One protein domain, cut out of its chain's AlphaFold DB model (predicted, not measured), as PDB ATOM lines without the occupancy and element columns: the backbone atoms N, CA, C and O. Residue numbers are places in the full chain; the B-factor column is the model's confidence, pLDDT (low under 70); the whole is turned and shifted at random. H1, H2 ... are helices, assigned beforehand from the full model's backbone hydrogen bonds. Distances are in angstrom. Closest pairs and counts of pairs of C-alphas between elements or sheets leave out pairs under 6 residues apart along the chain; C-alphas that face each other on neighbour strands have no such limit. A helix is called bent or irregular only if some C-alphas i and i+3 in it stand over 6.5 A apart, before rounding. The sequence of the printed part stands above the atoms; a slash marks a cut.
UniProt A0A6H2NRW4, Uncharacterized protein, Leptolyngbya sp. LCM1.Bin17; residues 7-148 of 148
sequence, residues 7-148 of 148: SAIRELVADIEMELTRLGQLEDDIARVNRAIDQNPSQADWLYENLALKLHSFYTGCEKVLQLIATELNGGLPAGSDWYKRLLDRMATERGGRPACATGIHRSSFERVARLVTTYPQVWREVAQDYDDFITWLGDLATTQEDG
ATOM      1  N   SER A   7      16.065   0.929 -51.339       90.69
ATOM      2  CA  SER A   7      15.708   0.798 -49.918       90.69
ATOM      3  C   SER A   7      15.378   2.144 -49.277       90.69
ATOM      4  O   SER A   7      14.365   2.253 -48.595       90.69
ATOM      5  N   ALA A   8      16.190   3.176 -49.530       90.69
ATOM      6  CA  ALA A   8      15.941   4.517 -49.008       90.69
ATOM      7  C   ALA A   8      14.664   5.133 -49.607       90.69
ATOM      8  O   ALA A   8      13.929   5.823 -48.908       90.69
ATOM      9  N   ILE A   9      14.351   4.834 -50.875       92.19
ATOM     10  CA  ILE A   9      13.069   5.225 -51.476       92.19
ATOM     11  C   ILE A   9      11.897   4.568 -50.731       92.19
ATOM     12  O   ILE A   9      10.933   5.253 -50.398       92.19
ATOM     13  N   ARG A  10      11.973   3.264 -50.433       92.69
ATOM     14  CA  ARG A  10      10.917   2.556 -49.689       92.69
ATOM     15  C   ARG A  10      10.733   3.081 -48.266       92.69
ATOM     16  O   ARG A  10       9.600   3.198 -47.814       92.69
ATOM     17  N   GLU A  11      11.823   3.409 -47.578       94.06
ATOM     18  CA  GLU A  11      11.774   4.043 -46.253       94.06
ATOM     19  C   GLU A  11      11.085   5.411 -46.323       94.06
ATOM     20  O   GLU A  11      10.155   5.668 -45.561       94.06
ATOM     21  N   LEU A  12      11.452   6.240 -47.308       94.12
ATOM     22  CA  LEU A  12      10.802   7.528 -47.546       94.12
ATOM     23  C   LEU A  12       9.300   7.372 -47.833       94.12
ATOM     24  O   LEU A  12       8.503   8.136 -47.296       94.12
ATOM     25  N   VAL A  13       8.902   6.396 -48.656       94.88
ATOM     26  CA  VAL A  13       7.483   6.104 -48.921       94.88
ATOM     27  C   VAL A  13       6.748   5.783 -47.620       94.88
ATOM     28  O   VAL A  13       5.739   6.422 -47.330       94.88
ATOM     29  N   ALA A  14       7.280   4.868 -46.806       94.81
ATOM     30  CA  ALA A  14       6.655   4.476 -45.545       94.81
ATOM     31  C   ALA A  14       6.511   5.659 -44.567       94.81
ATOM     32  O   ALA A  14       5.481   5.806 -43.901       94.81
ATOM     33  N   ASP A  15       7.517   6.535 -44.500       94.88
ATOM     34  CA  ASP A  15       7.464   7.735 -43.665       94.88
ATOM     35  C   ASP A  15       6.399   8.735 -44.147       94.88
ATOM     36  O   ASP A  15       5.672   9.310 -43.326       94.88
ATOM     37  N   ILE A  16       6.259   8.924 -45.466       94.38
ATOM     38  CA  ILE A  16       5.220   9.785 -46.051       94.38
ATOM     39  C   ILE A  16       3.828   9.191 -45.796       94.38
ATOM     40  O   ILE A  16       2.938   9.918 -45.359       94.38
ATOM     41  N   GLU A  17       3.631   7.888 -46.005       94.69
ATOM     42  CA  GLU A  17       2.355   7.197 -45.758       94.69
ATOM     43  C   GLU A  17       1.916   7.300 -44.289       94.69
ATOM     44  O   GLU A  17       0.741   7.544 -43.979       94.69
ATOM     45  N   MET A  18       2.866   7.161 -43.361       95.25
ATOM     46  CA  MET A  18       2.613   7.326 -41.933       95.25
ATOM     47  C   MET A  18       2.161   8.755 -41.603       95.25
ATOM     48  O   MET A  18       1.218   8.938 -40.826       95.25
ATOM     49  N   GLU A  19       2.804   9.776 -42.171       94.00
ATOM     50  CA  GLU A  19       2.406  11.167 -41.935       94.00
ATOM     51  C   GLU A  19       1.074  11.502 -42.622       94.00
ATOM     52  O   GLU A  19       0.225  12.160 -42.017       94.00
ATOM     53  N   LEU A  20       0.820  10.972 -43.823       92.75
ATOM     54  CA  LEU A  20      -0.465  11.100 -44.513       92.75
ATOM     55  C   LEU A  20      -1.607  10.488 -43.688       92.75
ATOM     56  O   LEU A  20      -2.674  11.091 -43.574       92.75
ATOM     57  N   THR A  21      -1.367   9.352 -43.030       95.19
ATOM     58  CA  THR A  21      -2.335   8.742 -42.104       95.19
ATOM     59  C   THR A  21      -2.669   9.680 -40.939       95.19
ATOM     60  O   THR A  21      -3.839   9.857 -40.591       95.19
ATOM     61  N   ARG A  22      -1.662  10.338 -40.345       94.38
ATOM     62  CA  ARG A  22      -1.871  11.316 -39.259       94.38
ATOM     63  C   ARG A  22      -2.639  12.545 -39.737       94.38
ATOM     64  O   ARG A  22      -3.525  13.019 -39.027       94.38
ATOM     65  N   LEU A  23      -2.318  13.049 -40.927       93.62
ATOM     66  CA  LEU A  23      -3.025  14.171 -41.543       93.62
ATOM     67  C   LEU A  23      -4.486  13.816 -41.851       93.62
ATOM     68  O   LEU A  23      -5.368  14.628 -41.581       93.62
ATOM     69  N   GLY A  24      -4.758  12.596 -42.319       92.94
ATOM     70  CA  GLY A  24      -6.122  12.106 -42.533       92.94
ATOM     71  C   GLY A  24      -6.932  12.048 -41.237       92.94
ATOM     72  O   GLY A  24      -8.066  12.514 -41.192       92.94
ATOM     73  N   GLN A  25      -6.319  11.587 -40.142       95.44
ATOM     74  CA  GLN A  25      -6.964  11.609 -38.827       95.44
ATOM     75  C   GLN A  25      -7.286  13.042 -38.365       95.44
ATOM     76  O   GLN A  25      -8.329  13.284 -37.755       95.44
ATOM     77  N   LEU A  26      -6.397  13.994 -38.657       94.06
ATOM     78  CA  LEU A  26      -6.599  15.405 -38.344       94.06
ATOM     79  C   LEU A  26      -7.713  16.040 -39.191       94.06
ATOM     80  O   LEU A  26      -8.419  16.908 -38.678       94.06
ATOM     81  N   GLU A  27      -7.908  15.597 -40.435       93.50
ATOM     82  CA  GLU A  27      -9.084  15.962 -41.233       93.50
ATOM     83  C   GLU A  27     -10.358  15.486 -40.524       93.50
ATOM     84  O   GLU A  27     -11.213  16.293 -40.181       93.50
ATOM     85  N   ASP A  28     -10.460  14.208 -40.150       93.75
ATOM     86  CA  ASP A  28     -11.637  13.725 -39.407       93.75
ATOM     87  C   ASP A  28     -11.905  14.565 -38.136       93.75
ATOM     88  O   ASP A  28     -13.052  14.868 -37.785       93.75
ATOM     89  N   ASP A  29     -10.821  14.983 -37.471       94.25
ATOM     90  CA  ASP A  29     -10.698  16.129 -36.563       94.25
ATOM     91  C   ASP A  29     -11.527  17.362 -36.937       94.25
ATOM     92  O   ASP A  29     -12.492  17.762 -36.276       94.25
ATOM     93  N   ILE A  30     -11.056  18.015 -37.986       91.75
ATOM     94  CA  ILE A  30     -11.526  19.297 -38.492       91.75
ATOM     95  C   ILE A  30     -12.967  19.187 -38.993       91.75
ATOM     96  O   ILE A  30     -13.806  20.011 -38.617       91.75
ATOM     97  N   ALA A  31     -13.300  18.139 -39.745       90.62
ATOM     98  CA  ALA A  31     -14.661  17.865 -40.188       90.62
ATOM     99  C   ALA A  31     -15.640  17.718 -39.010       90.62
ATOM    100  O   ALA A  31     -16.778  18.195 -39.082       90.62
ATOM    101  N   ARG A  32     -15.223  17.090 -37.899       92.25
ATOM    102  CA  ARG A  32     -16.046  17.005 -36.677       92.25
ATOM    103  C   ARG A  32     -16.282  18.369 -36.039       92.25
ATOM    104  O   ARG A  32     -17.419  18.653 -35.665       92.25
ATOM    105  N   VAL A  33     -15.249  19.201 -35.933       91.31
ATOM    106  CA  VAL A  33     -15.359  20.553 -35.358       91.31
ATOM    107  C   VAL A  33     -16.259  21.439 -36.217       91.31
ATOM    108  O   VAL A  33     -17.157  22.078 -35.678       91.31
ATOM    109  N   ASN A  34     -16.101  21.407 -37.542       88.25
ATOM    110  CA  ASN A  34     -16.965  22.151 -38.462       88.25
ATOM    111  C   ASN A  34     -18.440  21.752 -38.304       88.25
ATOM    112  O   ASN A  34     -19.293  22.617 -38.122       88.25
ATOM    113  N   ARG A  35     -18.742  20.446 -38.248       90.12
ATOM    114  CA  ARG A  35     -20.114  19.979 -37.975       90.12
ATOM    115  C   ARG A  35     -20.643  20.463 -36.624       90.12
ATOM    116  O   ARG A  35     -21.826  20.769 -36.515       90.12
ATOM    117  N   ALA A  36     -19.798  20.528 -35.594       90.19
ATOM    118  CA  ALA A  36     -20.199  21.024 -34.278       90.19
ATOM    119  C   ALA A  36     -20.517  22.530 -34.294       90.19
ATOM    120  O   ALA A  36     -21.472  22.942 -33.635       90.19
ATOM    121  N   ILE A  37     -19.767  23.324 -35.069       88.06
ATOM    122  CA  ILE A  37     -20.034  24.757 -35.287       88.06
ATOM    123  C   ILE A  37     -21.396  24.939 -35.962       88.06
ATOM    124  O   ILE A  37     -22.217  25.713 -35.470       88.06
ATOM    125  N   ASP A  38     -21.661  24.183 -37.030       87.06
ATOM    126  CA  ASP A  38     -22.930  24.247 -37.764       87.06
ATOM    127  C   ASP A  38     -24.128  23.867 -36.879       87.06
ATOM    128  O   ASP A  38     -25.199  24.468 -36.964       87.06
ATOM    129  N   GLN A  39     -23.949  22.870 -36.007       90.12
ATOM    130  CA  GLN A  39     -24.994  22.385 -35.103       90.12
ATOM    131  C   GLN A  39     -25.224  23.301 -33.896       90.12
ATOM    132  O   GLN A  39     -26.347  23.372 -33.401       90.12
ATOM    133  N   ASN A  40     -24.188  23.994 -33.414       88.25
ATOM    134  CA  ASN A  40     -24.266  24.859 -32.236       88.25
ATOM    135  C   ASN A  40     -23.575  26.215 -32.469       88.25
ATOM    136  O   ASN A  40     -22.546  26.495 -31.848       88.25
ATOM    137  N   PRO A  41     -24.159  27.116 -33.284       84.56
ATOM    138  CA  PRO A  41     -23.539  28.407 -33.600       84.56
ATOM    139  C   PRO A  41     -23.279  29.296 -32.374       84.56
ATOM    140  O   PRO A  41     -22.371  30.120 -32.384       84.56
ATOM    141  N   SER A  42     -24.039  29.120 -31.287       86.12
ATOM    142  CA  SER A  42     -23.833  29.837 -30.019       86.12
ATOM    143  C   SER A  42     -22.545  29.446 -29.281       86.12
ATOM    144  O   SER A  42     -22.132  30.149 -28.365       86.12
ATOM    145  N   GLN A  43     -21.914  28.336 -29.671       81.00
ATOM    146  CA  GLN A  43     -20.639  27.841 -29.148       81.00
ATOM    147  C   GLN A  43     -19.483  28.043 -30.141       81.00
ATOM    148  O   GLN A  43     -18.384  27.541 -29.917       81.00
ATOM    149  N   ALA A  44     -19.712  28.770 -31.238       80.75
ATOM    150  CA  ALA A  44     -18.762  28.857 -32.339       80.75
ATOM    151  C   ALA A  44     -17.409  29.471 -31.938       80.75
ATOM    152  O   ALA A  44     -16.390  29.043 -32.467       80.75
ATOM    153  N   ASP A  45     -17.365  30.407 -30.982       83.88
ATOM    154  CA  ASP A  45     -16.134  31.133 -30.633       83.88
ATOM    155  C   ASP A  45     -14.980  30.208 -30.199       83.88
ATOM    156  O   ASP A  45     -13.910  30.227 -30.807       83.88
ATOM    157  N   TRP A  46     -15.192  29.330 -29.211       85.31
ATOM    158  CA  TRP A  46     -14.142  28.401 -28.759       85.31
ATOM    159  C   TRP A  46     -13.892  27.261 -29.763       85.31
ATOM    160  O   TRP A  46     -12.789  26.715 -29.835       85.31
ATOM    161  N   LEU A  47     -14.895  26.911 -30.575       85.81
ATOM    162  CA  LEU A  47     -14.735  25.949 -31.665       85.81
ATOM    163  C   LEU A  47     -13.866  26.516 -32.797       85.81
ATOM    164  O   LEU A  47     -13.084  25.770 -33.382       85.81
ATOM    165  N   TYR A  48     -13.926  27.823 -33.070       85.06
ATOM    166  CA  TYR A  48     -13.029  28.483 -34.020       85.06
ATOM    167  C   TYR A  48     -11.580  28.502 -33.531       85.06
ATOM    168  O   TYR A  48     -10.674  28.285 -34.333       85.06
ATOM    169  N   GLU A  49     -11.339  28.707 -32.234       86.88
ATOM    170  CA  GLU A  49      -9.990  28.588 -31.658       86.88
ATOM    171  C   GLU A  49      -9.446  27.160 -31.804       86.88
ATOM    172  O   GLU A  49      -8.307  26.957 -32.234       86.88
ATOM    173  N   ASN A  50     -10.284  26.160 -31.518       89.75
ATOM    174  CA  ASN A  50      -9.943  24.755 -31.722       89.75
ATOM    175  C   ASN A  50      -9.619  24.458 -33.198       89.75
ATOM    176  O   ASN A  50      -8.606  23.825 -33.501       89.75
ATOM    177  N   LEU A  51     -10.446  24.962 -34.116       89.19
ATOM    178  CA  LEU A  51     -10.262  24.818 -35.554       89.19
ATOM    179  C   LEU A  51      -8.970  25.485 -36.038       89.19
ATOM    180  O   LEU A  51      -8.232  24.887 -36.816       89.19
ATOM    181  N   ALA A  52      -8.652  26.685 -35.547       86.81
ATOM    182  CA  ALA A  52      -7.414  27.382 -35.887       86.81
ATOM    183  C   ALA A  52      -6.173  26.573 -35.472       86.81
ATOM    184  O   ALA A  52      -5.230  26.452 -36.257       86.81
ATOM    185  N   LEU A  53      -6.189  25.964 -34.280       90.19
ATOM    186  CA  LEU A  53      -5.107  25.095 -33.811       90.19
ATOM    187  C   LEU A  53      -4.957  23.836 -34.678       90.19
ATOM    188  O   LEU A  53      -3.838  23.429 -35.004       90.19
ATOM    189  N   LYS A  54      -6.075  23.220 -35.077       92.06
ATOM    190  CA  LYS A  54      -6.062  22.052 -35.967       92.06
ATOM    191  C   LYS A  54      -5.543  22.404 -37.360       92.06
ATOM    192  O   LYS A  54      -4.672  21.706 -37.865       92.06
ATOM    193  N   LEU A  55      -5.995  23.515 -37.941       89.25
ATOM    194  CA  LEU A  55      -5.485  24.005 -39.223       89.25
ATOM    195  C   LEU A  55      -3.988  24.317 -39.148       89.25
ATOM    196  O   LEU A  55      -3.240  23.932 -40.041       89.25
ATOM    197  N   HIS A  56      -3.520  24.950 -38.070       88.62
ATOM    198  CA  HIS A  56      -2.087  25.158 -37.858       88.62
ATOM    199  C   HIS A  56      -1.321  23.826 -37.835       88.62
ATOM    200  O   HIS A  56      -0.335  23.672 -38.552       88.62
ATOM    201  N   SER A  57      -1.826  22.844 -37.082       91.69
ATOM    202  CA  SER A  57      -1.228  21.505 -36.995       91.69
ATOM    203  C   SER A  57      -1.166  20.811 -38.357       91.69
ATOM    204  O   SER A  57      -0.166  20.169 -38.672       91.69
ATOM    205  N   PHE A  58      -2.197  20.989 -39.185       92.00
ATOM    206  CA  PHE A  58      -2.253  20.463 -40.545       92.00
ATOM    207  C   PHE A  58      -1.139  21.042 -41.421       92.00
ATOM    208  O   PHE A  58      -0.377  20.287 -42.026       92.00
ATOM    209  N   TYR A  59      -0.992  22.371 -41.448       88.81
ATOM    210  CA  TYR A  59       0.056  23.026 -42.237       88.81
ATOM    211  C   TYR A  59       1.459  22.644 -41.766       88.81
ATOM    212  O   TYR A  59       2.330  22.383 -42.592       88.81
ATOM    213  N   THR A  60       1.670  22.543 -40.453       90.19
ATOM    214  CA  THR A  60       2.944  22.080 -39.897       90.19
ATOM    215  C   THR A  60       3.233  20.616 -40.243       90.19
ATOM    216  O   THR A  60       4.383  20.276 -40.508       90.19
ATOM    217  N   GLY A  61       2.225  19.738 -40.260       91.62
ATOM    218  CA  GLY A  61       2.393  18.345 -40.690       91.62
ATOM    219  C   GLY A  61       2.792  18.246 -42.164       91.62
ATOM    220  O   GLY A  61       3.792  17.617 -42.496       91.62
ATOM    221  N   CYS A  62       2.097  18.982 -43.034       92.44
ATOM    222  CA  CYS A  62       2.447  19.076 -44.450       92.44
ATOM    223  C   CYS A  62       3.883  19.582 -44.658       92.44
ATOM    224  O   CYS A  62       4.647  19.018 -45.436       92.44
ATOM    225  N   GLU A  63       4.282  20.628 -43.929       90.62
ATOM    226  CA  GLU A  63       5.641  21.165 -43.986       90.62
ATOM    227  C   GLU A  63       6.696  20.103 -43.640       90.62
ATOM    228  O   GLU A  63       7.706  20.000 -44.339       90.62
ATOM    229  N   LYS A  64       6.464  19.287 -42.604       91.50
ATOM    230  CA  LYS A  64       7.387  18.207 -42.222       91.50
ATOM    231  C   LYS A  64       7.590  17.203 -43.352       91.50
ATOM    232  O   LYS A  64       8.732  16.832 -43.613       91.50
ATOM    233  N   VAL A  65       6.523  16.822 -44.056       93.81
ATOM    234  CA  VAL A  65       6.621  15.933 -45.226       93.81
ATOM    235  C   VAL A  65       7.494  16.560 -46.312       93.81
ATOM    236  O   VAL A  65       8.398  15.913 -46.836       93.81
ATOM    237  N   LEU A  66       7.296  17.846 -46.621       93.44
ATOM    238  CA  LEU A  66       8.106  18.530 -47.637       93.44
ATOM    239  C   LEU A  66       9.583  18.621 -47.236       93.44
ATOM    240  O   LEU A  66      10.463  18.502 -48.091       93.44
ATOM    241  N   GLN A  67       9.864  18.827 -45.949       93.12
ATOM    242  CA  GLN A  67      11.229  18.825 -45.428       93.12
ATOM    243  C   GLN A  67      11.879  17.440 -45.535       93.12
ATOM    244  O   GLN A  67      13.042  17.359 -45.936       93.12
ATOM    245  N   LEU A  68      11.135  16.371 -45.235       92.38
ATOM    246  CA  LEU A  68      11.591  14.990 -45.387       92.38
ATOM    247  C   LEU A  68      11.938  14.697 -46.853       92.38
ATOM    248  O   LEU A  68      13.080  14.367 -47.163       92.38
ATOM    249  N   ILE A  69      11.004  14.963 -47.773       91.38
ATOM    250  CA  ILE A  69      11.209  14.802 -49.221       91.38
ATOM    251  C   ILE A  69      12.435  15.594 -49.694       91.38
ATOM    252  O   ILE A  69      13.246  15.103 -50.482       91.38
ATOM    253  N   ALA A  70      12.592  16.842 -49.245       90.94
ATOM    254  CA  ALA A  70      13.727  17.667 -49.641       90.94
ATOM    255  C   ALA A  70      15.063  17.145 -49.102       90.94
ATOM    256  O   ALA A  70      16.071  17.206 -49.809       90.94
ATOM    257  N   THR A  71      15.074  16.640 -47.874       90.06
ATOM    258  CA  THR A  71      16.275  16.098 -47.240       90.06
ATOM    259  C   THR A  71      16.723  14.830 -47.953       90.06
ATOM    260  O   THR A  71      17.864  14.779 -48.417       90.06
ATOM    261  N   GLU A  72      15.804  13.890 -48.165       89.00
ATOM    262  CA  GLU A  72      16.121  12.592 -48.760       89.00
ATOM    263  C   GLU A  72      16.414  12.688 -50.265       89.00
ATOM    264  O   GLU A  72      17.407  12.145 -50.749       89.00
ATOM    265  N   LEU A  73      15.624  13.451 -51.034       85.00
ATOM    266  CA  LEU A  73      15.768  13.485 -52.499       85.00
ATOM    267  C   LEU A  73      16.703  14.587 -53.021       85.00
ATOM    268  O   LEU A  73      17.319  14.437 -54.086       85.00
ATOM    269  N   ASN A  74      16.788  15.721 -52.316       81.38
ATOM    270  CA  ASN A  74      17.552  16.896 -52.762       81.38
ATOM    271  C   ASN A  74      18.809  17.162 -51.924       81.38
ATOM    272  O   ASN A  74      19.555  18.088 -52.246       81.38
ATOM    273  N   GLY A  75      19.067  16.356 -50.889       80.38
ATOM    274  CA  GLY A  75      20.249  16.479 -50.038       80.38
ATOM    275  C   GLY A  75      20.188  17.639 -49.042       80.38
ATOM    276  O   GLY A  75      21.236  18.042 -48.537       80.38
ATOM    277  N   GLY A  76      18.998  18.192 -48.781       85.50
ATOM    278  CA  GLY A  76      18.780  19.200 -47.744       85.50
ATOM    279  C   GLY A  76      17.794  20.310 -48.113       85.50
ATOM    280  O   GLY A  76      17.309  20.431 -49.243       85.50
ATOM    281  N   LEU A  77      17.507  21.157 -47.122       89.38
ATOM    282  CA  LEU A  77      16.611  22.305 -47.258       89.38
ATOM    283  C   LEU A  77      17.257  23.457 -48.048       89.38
ATOM    284  O   LEU A  77      18.486  23.580 -48.098       89.38
ATOM    285  N   PRO A  78      16.455  24.352 -48.658       89.44
ATOM    286  CA  PRO A  78      16.981  25.606 -49.186       89.44
ATOM    287  C   PRO A  78      17.687  26.417 -48.083       89.44
ATOM    288  O   PRO A  78      17.278  26.398 -46.930       89.44
ATOM    289  N   ALA A  79      18.734  27.163 -48.432       87.06
ATOM    290  CA  ALA A  79      19.400  28.073 -47.498       87.06
ATOM    291  C   ALA A  79      18.735  29.464 -47.473       87.06
ATOM    292  O   ALA A  79      18.108  29.864 -48.457       87.06
ATOM    293  N   GLY A  80      18.959  30.232 -46.400       90.31
ATOM    294  CA  GLY A  80      18.497  31.620 -46.259       90.31
ATOM    295  C   GLY A  80      17.238  31.772 -45.401       90.31
ATOM    296  O   GLY A  80      16.648  30.791 -44.964       90.31
ATOM    297  N   SER A  81      16.827  33.013 -45.131       86.75
ATOM    298  CA  SER A  81      15.656  33.319 -44.293       86.75
ATOM    299  C   SER A  81      14.314  33.018 -44.970       86.75
ATOM    300  O   SER A  81      13.299  32.900 -44.292       86.75
ATOM    301  N   ASP A  82      14.297  32.868 -46.294       88.00
ATOM    302  CA  ASP A  82      13.123  32.564 -47.115       88.00
ATOM    303  C   ASP A  82      13.029  31.079 -47.505       88.00
ATOM    304  O   ASP A  82      12.266  30.714 -48.406       88.00
ATOM    305  N   TRP A  83      13.791  30.214 -46.828       90.06
ATOM    306  CA  TRP A  83      13.924  28.804 -47.182       90.06
ATOM    307  C   TRP A  83      12.581  28.078 -47.299       90.06
ATOM    308  O   TRP A  83      12.405  27.280 -48.218       90.06
ATOM    309  N   TYR A  84      11.622  28.403 -46.431       87.38
ATOM    310  CA  TYR A  84      10.290  27.801 -46.424       87.38
ATOM    311  C   TYR A  84       9.513  28.076 -47.721       87.38
ATOM    312  O   TYR A  84       8.984  27.159 -48.342       87.38
ATOM    313  N   LYS A  85       9.506  29.329 -48.199       87.19
ATOM    314  CA  LYS A  85       8.822  29.697 -49.453       87.19
ATOM    315  C   LYS A  85       9.452  28.989 -50.646       87.19
ATOM    316  O   LYS A  85       8.761  28.415 -51.476       87.19
ATOM    317  N   ARG A  86      10.785  28.956 -50.673       90.19
ATOM    318  CA  ARG A  86      11.546  28.269 -51.722       90.19
ATOM    319  C   ARG A  86      11.314  26.762 -51.704       90.19
ATOM    320  O   ARG A  86      11.355  26.139 -52.762       90.19
ATOM    321  N   LEU A  87      11.120  26.171 -50.524       91.75
ATOM    322  CA  LEU A  87      10.769  24.763 -50.382       91.75
ATOM    323  C   LEU A  87       9.392  24.508 -50.999       91.75
ATOM    324  O   LEU A  87       9.293  23.671 -51.893       91.75
ATOM    325  N   LEU A  88       8.379  25.278 -50.596       90.69
ATOM    326  CA  LEU A  88       7.030  25.197 -51.156       90.69
ATOM    327  C   LEU A  88       7.028  25.343 -52.683       90.69
ATOM    328  O   LEU A  88       6.512  24.469 -53.371       90.69
ATOM    329  N   ASP A  89       7.677  26.377 -53.227       89.94
ATOM    330  CA  ASP A  89       7.758  26.602 -54.678       89.94
ATOM    331  C   ASP A  89       8.403  25.414 -55.411       89.94
ATOM    332  O   ASP A  89       7.951  24.988 -56.476       89.94
ATOM    333  N   ARG A  90       9.475  24.844 -54.840       89.94
ATOM    334  CA  ARG A  90      10.159  23.679 -55.420       89.94
ATOM    335  C   ARG A  90       9.290  22.429 -55.400       89.94
ATOM    336  O   ARG A  90       9.425  21.618 -56.311       89.94
ATOM    337  N   MET A  91       8.466  22.242 -54.372       92.19
ATOM    338  CA  MET A  91       7.596  21.068 -54.233       92.19
ATOM    339  C   MET A  91       6.298  21.200 -55.030       92.19
ATOM    340  O   MET A  91       5.768  20.195 -55.486       92.19
ATOM    341  N   ALA A  92       5.844  22.427 -55.287       92.12
ATOM    342  CA  ALA A  92       4.691  22.721 -56.135       92.12
ATOM    343  C   ALA A  92       5.005  22.698 -57.645       92.12
ATOM    344  O   ALA A  92       4.115  22.910 -58.461       92.12
ATOM    345  N   THR A  93       6.264  22.455 -58.030       89.75
ATOM    346  CA  THR A  93       6.697  22.433 -59.434       89.75
ATOM    347  C   THR A  93       7.171  21.038 -59.834       89.75
ATOM    348  O   THR A  93       8.080  20.485 -59.204       89.75
ATOM    349  N   GLU A  94       6.622  20.512 -60.928       89.12
ATOM    350  CA  GLU A  94       7.104  19.291 -61.578       89.12
ATOM    351  C   GLU A  94       8.543  19.477 -62.087       89.12
ATOM    352  O   GLU A  94       8.892  20.520 -62.650       89.12
ATOM    353  N   ARG A  95       9.417  18.485 -61.872       84.50
ATOM    354  CA  ARG A  95      10.825  18.567 -62.299       84.50
ATOM    355  C   ARG A  95      11.379  17.214 -62.713       84.50
ATOM    356  O   ARG A  95      11.556  16.345 -61.868       84.50
ATOM    357  N   GLY A  96      11.763  17.083 -63.984       77.88
ATOM    358  CA  GLY A  96      12.504  15.920 -64.483       77.88
ATOM    359  C   GLY A  96      11.782  14.593 -64.238       77.88
ATOM    360  O   GLY A  96      12.410  13.655 -63.762       77.88
ATOM    361  N   GLY A  97      10.469  14.552 -64.486       81.25
ATOM    362  CA  GLY A  97       9.616  13.382 -64.258       81.25
ATOM    363  C   GLY A  97       9.094  13.230 -62.827       81.25
ATOM    364  O   GLY A  97       8.203  12.421 -62.609       81.25
ATOM    365  N   ARG A  98       9.596  14.011 -61.859       85.38
ATOM    366  CA  ARG A  98       9.051  14.047 -60.497       85.38
ATOM    367  C   ARG A  98       7.782  14.913 -60.450       85.38
ATOM    368  O   ARG A  98       7.916  16.115 -60.727       85.38
ATOM    369  N   PRO A  99       6.622  14.374 -60.029       89.81
ATOM    370  CA  PRO A  99       5.389  15.141 -59.904       89.81
ATOM    371  C   PRO A  99       5.494  16.221 -58.818       89.81
ATOM    372  O   PRO A  99       6.364  16.189 -57.936       89.81
ATOM    373  N   ALA A 100       4.614  17.216 -58.903       91.19
ATOM    374  CA  ALA A 100       4.433  18.184 -57.830       91.19
ATOM    375  C   ALA A 100       3.699  17.519 -56.653       91.19
ATOM    376  O   ALA A 100       2.782  16.743 -56.868       91.19
ATOM    377  N   CYS A 101       4.105  17.830 -55.420       89.81
ATOM    378  CA  CYS A 101       3.551  17.237 -54.190       89.81
ATOM    379  C   CYS A 101       3.126  18.289 -53.149       89.81
ATOM    380  O   CYS A 101       2.989  17.999 -51.963       89.81
ATOM    381  N   ALA A 102       3.008  19.550 -53.568       88.69
ATOM    382  CA  ALA A 102       2.618  20.655 -52.692       88.69
ATOM    383  C   ALA A 102       1.698  21.662 -53.391       88.69
ATOM    384  O   ALA A 102       1.638  22.816 -52.970       88.69
ATOM    385  N   THR A 103       1.018  21.273 -54.469       86.44
ATOM    386  CA  THR A 103       0.146  22.177 -55.225       86.44
ATOM    387  C   THR A 103      -1.009  22.686 -54.360       86.44
ATOM    388  O   THR A 103      -1.258  23.897 -54.333       86.44
ATOM    389  N   GLY A 104      -1.634  21.804 -53.570       82.69
ATOM    390  CA  GLY A 104      -2.743  22.157 -52.679       82.69
ATOM    391  C   GLY A 104      -2.341  23.134 -51.571       82.69
ATOM    392  O   GLY A 104      -2.960  24.187 -51.399       82.69
ATOM    393  N   ILE A 105      -1.253  22.833 -50.850       84.31
ATOM    394  CA  ILE A 105      -0.739  23.707 -49.776       84.31
ATOM    395  C   ILE A 105      -0.205  25.024 -50.337       84.31
ATOM    396  O   ILE A 105      -0.408  26.080 -49.739       84.31
ATOM    397  N   HIS A 106       0.482  25.002 -51.481       86.12
ATOM    398  CA  HIS A 106       1.027  26.214 -52.097       86.12
ATOM    399  C   HIS A 106      -0.084  27.201 -52.464       86.12
ATOM    400  O   HIS A 106       0.012  28.385 -52.136       86.12
ATOM    401  N   ARG A 107      -1.188  26.702 -53.036       81.88
ATOM    402  CA  ARG A 107      -2.374  27.505 -53.360       81.88
ATOM    403  C   ARG A 107      -2.978  28.169 -52.121       81.88
ATOM    404  O   ARG A 107      -3.333  29.347 -52.169       81.88
ATOM    405  N   SER A 108      -3.095  27.428 -51.021       79.75
ATOM    406  CA  SER A 108      -3.742  27.914 -49.799       79.75
ATOM    407  C   SER A 108      -2.830  28.766 -48.906       79.75
ATOM    408  O   SER A 108      -3.321  29.497 -48.046       79.75
ATOM    409  N   SER A 109      -1.513  28.753 -49.142       70.88
ATOM    410  CA  SER A 109      -0.495  29.435 -48.321       70.88
ATOM    411  C   SER A 109      -0.659  30.959 -48.222       70.88
ATOM    412  O   SER A 109      -0.053  31.591 -47.356       70.88
ATOM    413  N   PHE A 110      -1.475  31.566 -49.088       63.41
ATOM    414  CA  PHE A 110      -1.756  33.007 -49.093       63.41
ATOM    415  C   PHE A 110      -3.154  33.366 -48.570       63.41
ATOM    416  O   PHE A 110      -3.530  34.541 -48.552       63.41
ATOM    417  N   GLU A 111      -3.950  32.381 -48.155       75.06
ATOM    418  CA  GLU A 111      -5.313  32.624 -47.704       75.06
ATOM    419  C   GLU A 111      -5.360  33.066 -46.236       75.06
ATOM    420  O   GLU A 111      -4.656  32.563 -45.361       75.06
ATOM    421  N   ARG A 112      -6.238  34.031 -45.938       66.81
ATOM    422  CA  ARG A 112      -6.554  34.386 -44.548       66.81
ATOM    423  C   ARG A 112      -7.219  33.192 -43.860       66.81
ATOM    424  O   ARG A 112      -8.036  32.524 -44.486       66.81
ATOM    425  N   VAL A 113      -6.988  33.019 -42.556       64.56
ATOM    426  CA  VAL A 113      -7.578  31.935 -41.735       64.56
ATOM    427  C   VAL A 113      -9.090  31.782 -41.951       64.56
ATOM    428  O   VAL A 113      -9.571  30.677 -42.158       64.56
ATOM    429  N   ALA A 114      -9.836  32.889 -42.004       63.88
ATOM    430  CA  ALA A 114     -11.282  32.855 -42.249       63.88
ATOM    431  C   ALA A 114     -11.665  32.233 -43.608       63.88
ATOM    432  O   ALA A 114     -12.692  31.574 -43.718       63.88
ATOM    433  N   ARG A 115     -10.841  32.432 -44.644       72.81
ATOM    434  CA  ARG A 115     -11.040  31.820 -45.962       72.81
ATOM    435  C   ARG A 115     -10.602  30.357 -45.952       72.81
ATOM    436  O   ARG A 115     -11.336  29.526 -46.476       72.81
ATOM    437  N   LEU A 116      -9.503  30.048 -45.260       75.19
ATOM    438  CA  LEU A 116      -9.014  28.680 -45.083       75.19
ATOM    439  C   LEU A 116     -10.064  27.764 -44.471       75.19
ATOM    440  O   LEU A 116     -10.247  26.663 -44.962       75.19
ATOM    441  N   VAL A 117     -10.802  28.223 -43.460       73.31
ATOM    442  CA  VAL A 117     -11.899  27.440 -42.866       73.31
ATOM    443  C   VAL A 117     -12.897  26.965 -43.929       73.31
ATOM    444  O   VAL A 117     -13.322  25.815 -43.907       73.31
ATOM    445  N   THR A 118     -13.230  27.825 -44.895       77.31
ATOM    446  CA  THR A 118     -14.191  27.497 -45.960       77.31
ATOM    447  C   THR A 118     -13.597  26.668 -47.101       77.31
ATOM    448  O   THR A 118     -14.296  25.851 -47.694       77.31
ATOM    449  N   THR A 119     -12.318  26.866 -47.426       82.50
ATOM    450  CA  THR A 119     -11.643  26.205 -48.556       82.50
ATOM    451  C   THR A 119     -10.939  24.912 -48.147       82.50
ATOM    452  O   THR A 119     -10.597  24.105 -49.012       82.50
ATOM    453  N   TYR A 120     -10.766  24.668 -46.845       82.94
ATOM    454  CA  TYR A 120      -9.996  23.554 -46.297       82.94
ATOM    455  C   TYR A 120     -10.359  22.174 -46.873       82.94
ATOM    456  O   TYR A 120      -9.438  21.461 -47.267       82.94
ATOM    457  N   PRO A 121     -11.643  21.792 -47.040       86.62
ATOM    458  CA  PRO A 121     -11.976  20.483 -47.611       86.62
ATOM    459  C   PRO A 121     -11.484  20.292 -49.053       86.62
ATOM    460  O   PRO A 121     -11.289  19.170 -49.514       86.62
ATOM    461  N   GLN A 122     -11.315  21.381 -49.808       88.12
ATOM    462  CA  GLN A 122     -10.683  21.322 -51.123       88.12
ATOM    463  C   GLN A 122      -9.164  21.203 -50.994       88.12
ATOM    464  O   GLN A 122      -8.581  20.359 -51.668       88.12
ATOM    465  N   VAL A 123      -8.548  21.994 -50.112       87.50
ATOM    466  CA  VAL A 123      -7.102  21.933 -49.850       87.50
ATOM    467  C   VAL A 123      -6.690  20.517 -49.454       87.50
ATOM    468  O   VAL A 123      -5.743  19.991 -50.022       87.50
ATOM    469  N   TRP A 124      -7.431  19.871 -48.550       91.81
ATOM    470  CA  TRP A 124      -7.155  18.491 -48.156       91.81
ATOM    471  C   TRP A 124      -7.179  17.522 -49.341       91.81
ATOM    472  O   TRP A 124      -6.247  16.743 -49.502       91.81
ATOM    473  N   ARG A 125      -8.205  17.594 -50.198       90.88
ATOM    474  CA  ARG A 125      -8.299  16.724 -51.383       90.88
ATOM    475  C   ARG A 125      -7.120  16.914 -52.333       90.88
ATOM    476  O   ARG A 125      -6.606  15.929 -52.844       90.88
ATOM    477  N   GLU A 126      -6.702  18.159 -52.552       91.69
ATOM    478  CA  GLU A 126      -5.533  18.464 -53.386       91.69
ATOM    479  C   GLU A 126      -4.247  17.900 -52.757       91.69
ATOM    480  O   GLU A 126      -3.473  17.254 -53.451       91.69
ATOM    481  N   VAL A 127      -4.055  18.049 -51.442       90.88
ATOM    482  CA  VAL A 127      -2.884  17.505 -50.725       90.88
ATOM    483  C   VAL A 127      -2.847  15.979 -50.731       90.88
ATOM    484  O   VAL A 127      -1.790  15.391 -50.938       90.88
ATOM    485  N   ALA A 128      -3.987  15.331 -50.497       91.69
ATOM    486  CA  ALA A 128      -4.072  13.879 -50.514       91.69
ATOM    487  C   ALA A 128      -3.713  13.326 -51.901       91.69
ATOM    488  O   ALA A 128      -2.931  12.385 -51.989       91.69
ATOM    489  N   GLN A 129      -4.217  13.955 -52.971       93.75
ATOM    490  CA  GLN A 129      -3.881  13.568 -54.341       93.75
ATOM    491  C   GLN A 129      -2.404  13.821 -54.666       93.75
ATOM    492  O   GLN A 129      -1.739  12.940 -55.196       93.75
ATOM    493  N   ASP A 130      -1.884  14.995 -54.297       91.19
ATOM    494  CA  ASP A 130      -0.476  15.362 -54.471       91.19
ATOM    495  C   ASP A 130       0.466  14.303 -53.868       91.19
ATOM    496  O   ASP A 130       1.495  13.973 -54.461       91.19
ATOM    497  N   TYR A 131       0.143  13.774 -52.681       93.50
ATOM    498  CA  TYR A 131       0.951  12.735 -52.038       93.50
ATOM    499  C   TYR A 131       0.756  11.351 -52.650       93.50
ATOM    500  O   TYR A 131       1.746  10.640 -52.796       93.50
ATOM    501  N   ASP A 132      -0.460  10.981 -53.048       94.31
ATOM    502  CA  ASP A 132      -0.735   9.694 -53.704       94.31
ATOM    503  C   ASP A 132       0.016   9.569 -55.044       94.31
ATOM    504  O   ASP A 132       0.740   8.596 -55.286       94.31
ATOM    505  N   ASP A 133      -0.045  10.620 -55.867       93.50
ATOM    506  CA  ASP A 133       0.683  10.706 -57.136       93.50
ATOM    507  C   ASP A 133       2.202  10.623 -56.907       93.50
ATOM    508  O   ASP A 133       2.936   9.958 -57.646       93.50
ATOM    509  N   PHE A 134       2.693  11.283 -55.854       92.75
ATOM    510  CA  PHE A 134       4.114  11.298 -55.519       92.75
ATOM    511  C   PHE A 134       4.619   9.958 -54.975       92.75
ATOM    512  O   PHE A 134       5.717   9.534 -55.339       92.75
ATOM    513  N   ILE A 135       3.836   9.283 -54.131       94.75
ATOM    514  CA  ILE A 135       4.144   7.946 -53.608       94.75
ATOM    515  C   ILE A 135       4.181   6.932 -54.751       94.75
ATOM    516  O   ILE A 135       5.138   6.164 -54.847       94.75
ATOM    517  N   THR A 136       3.195   6.977 -55.651       95.06
ATOM    518  CA  THR A 136       3.152   6.120 -56.847       95.06
ATOM    519  C   THR A 136       4.431   6.284 -57.667       95.06
ATOM    520  O   THR A 136       5.118   5.307 -57.963       95.06
ATOM    521  N   TRP A 137       4.818   7.534 -57.943       95.25
ATOM    522  CA  TRP A 137       6.051   7.834 -58.666       95.25
ATOM    523  C   TRP A 137       7.318   7.335 -57.946       95.25
ATOM    524  O   TRP A 137       8.231   6.824 -58.596       95.25
ATOM    525  N   LEU A 138       7.398   7.457 -56.613       92.56
ATOM    526  CA  LEU A 138       8.515   6.899 -55.839       92.56
ATOM    527  C   LEU A 138       8.577   5.369 -55.960       92.56
ATOM    528  O   LEU A 138       9.669   4.817 -56.096       92.56
ATOM    529  N   GLY A 139       7.428   4.691 -55.947       90.69
ATOM    530  CA  GLY A 139       7.341   3.245 -56.153       90.69
ATOM    531  C   GLY A 139       7.932   2.814 -57.496       90.69
ATOM    532  O   GLY A 139       8.824   1.964 -57.529       90.69
ATOM    533  N   ASP A 140       7.512   3.469 -58.580       91.38
ATOM    534  CA  ASP A 140       8.012   3.209 -59.937       91.38
ATOM    535  C   ASP A 140       9.517   3.511 -60.077       91.38
ATOM    536  O   ASP A 140      10.254   2.829 -60.801       91.38
ATOM    537  N   LEU A 141      10.004   4.538 -59.370       89.62
ATOM    538  CA  LEU A 141      11.423   4.884 -59.348       89.62
ATOM    539  C   LEU A 141      12.256   3.783 -58.676       89.62
ATOM    540  O   LEU A 141      13.329   3.444 -59.180       89.62
ATOM    541  N   ALA A 142      11.772   3.219 -57.567       88.81
ATOM    542  CA  ALA A 142      12.467   2.152 -56.853       88.81
ATOM    543  C   ALA A 142      12.568   0.870 -57.690       88.81
ATOM    544  O   ALA A 142      13.636   0.262 -57.717       88.81
ATOM    545  N   THR A 143      11.504   0.482 -58.400       88.56
ATOM    546  CA  THR A 143      11.511  -0.726 -59.245       88.56
ATOM    547  C   THR A 143      12.434  -0.572 -60.449       88.56
ATOM    548  O   THR A 143      13.233  -1.454 -60.740       88.56
ATOM    549  N   THR A 144      12.407   0.593 -61.105       86.62
ATOM    550  CA  THR A 144      13.259   0.868 -62.275       86.62
ATOM    551  C   THR A 144      14.754   0.813 -61.933       86.62
ATOM    552  O   THR A 144      15.567   0.458 -62.781       86.62
ATOM    553  N   GLN A 145      15.130   1.158 -60.698       80.06
ATOM    554  CA  GLN A 145      16.516   1.092 -60.223       80.06
ATOM    555  C   GLN A 145      16.967  -0.306 -59.775       80.06
ATOM    556  O   GLN A 145      18.163  -0.518 -59.599       80.06
ATOM    557  N   GLU A 146      16.045  -1.247 -59.561       75.56
ATOM    558  CA  GLU A 146      16.378  -2.647 -59.258       75.56
ATOM    559  C   GLU A 146      16.602  -3.476 -60.535       75.56
ATOM    560  O   GLU A 146      17.369  -4.439 -60.507       75.56
ATOM    561  N   ASP A 147      15.983  -3.074 -61.650       68.12
ATOM    562  CA  ASP A 147      16.032  -3.771 -62.943       68.12
ATOM    563  C   ASP A 147      17.195  -3.335 -63.868       68.12
ATOM    564  O   ASP A 147      17.384  -3.931 -64.936       68.12
ATOM    565  N   GLY A 148      17.963  -2.299 -63.498       55.38
ATOM    566  CA  GLY A 148      19.050  -1.703 -64.300       55.38
ATOM    567  C   GLY A 148      20.440  -1.888 -63.705       55.38
ATOM    568  O   GLY A 148      21.368  -2.186 -64.494       55.38
TER     569      GLY A 148
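What this domain is: This is residues 7 to 148 of the 148 residues of an uncharacterized protein of Leptolyngbya sp. LCM1.Bin17 (UniProt A0A6H2NRW4). Three long helices, H1, H2 and H5, form a bundle in which H1 and H2 make a long hairpin and H5 runs along H1; the short helices H3 and H4 bridge from H2 to H5. The hairpin's turn, residues 38 to 43, sticks out at one end. The 142 printed residues hold five named helices, H1 to H5 in chain order, and no named strand: all helix. The whole is compact, with a radius of gyration of the C-alphas of 16.8 A, and only just a rod, spanning 63 by 31 by 18 A.

How they stand to each other: H1, residues 7 to 39, touches H2, residues 41 to 74, closest at the C-alphas of Ile 37 and Ala 44, 5.2 A apart; this hairpin has a shallow tilt of 11 degrees, opposite ways. H2 touches H3, residues 83 to 91, with residues 66 to 70 alone, about perpendicular at 76 degrees; the closest C-alphas, of Leu 66 and Met 91, are 7.1 A apart. H3 and H4, residues 103 to 108, only just touch, with 3 pairs of C-alphas within 8 A, the closest being Leu 88 and His 106 at 6.2 A. H4 forms a hairpin with H5, residues 113 to 146, whose residues 116 to 130 alone touch it; the closest C-alphas, of Gly 104 and Glu 126, are 4.7 A apart. H5 touches H1, closest at the C-alphas of Val 13 and Ile 135, 6.0 A. O i to N i+4 pairs are within hydrogen-bond range throughout H1, H3 and H4, in 27 of 30 in H2 and 26 of 30 in H5.

Where its parts are: H1 runs 48.4 A from C-alpha 7 at (15.708, 0.798, -49.918). H2 spans 46.8 A and H5 45.6 A, to C-alpha 146 at (16.378, -2.647, -59.258). Both are irregular: C-alphas 42 and 45 are 7.8 A apart, C-alphas 118 and 121 7.5 A.

The domain as a whole: The printed part has no cut. The link from H3 to H4 is long, 11 residues. pLDDT is under 70 at residues 110, 112 to 114 and 147 to 148.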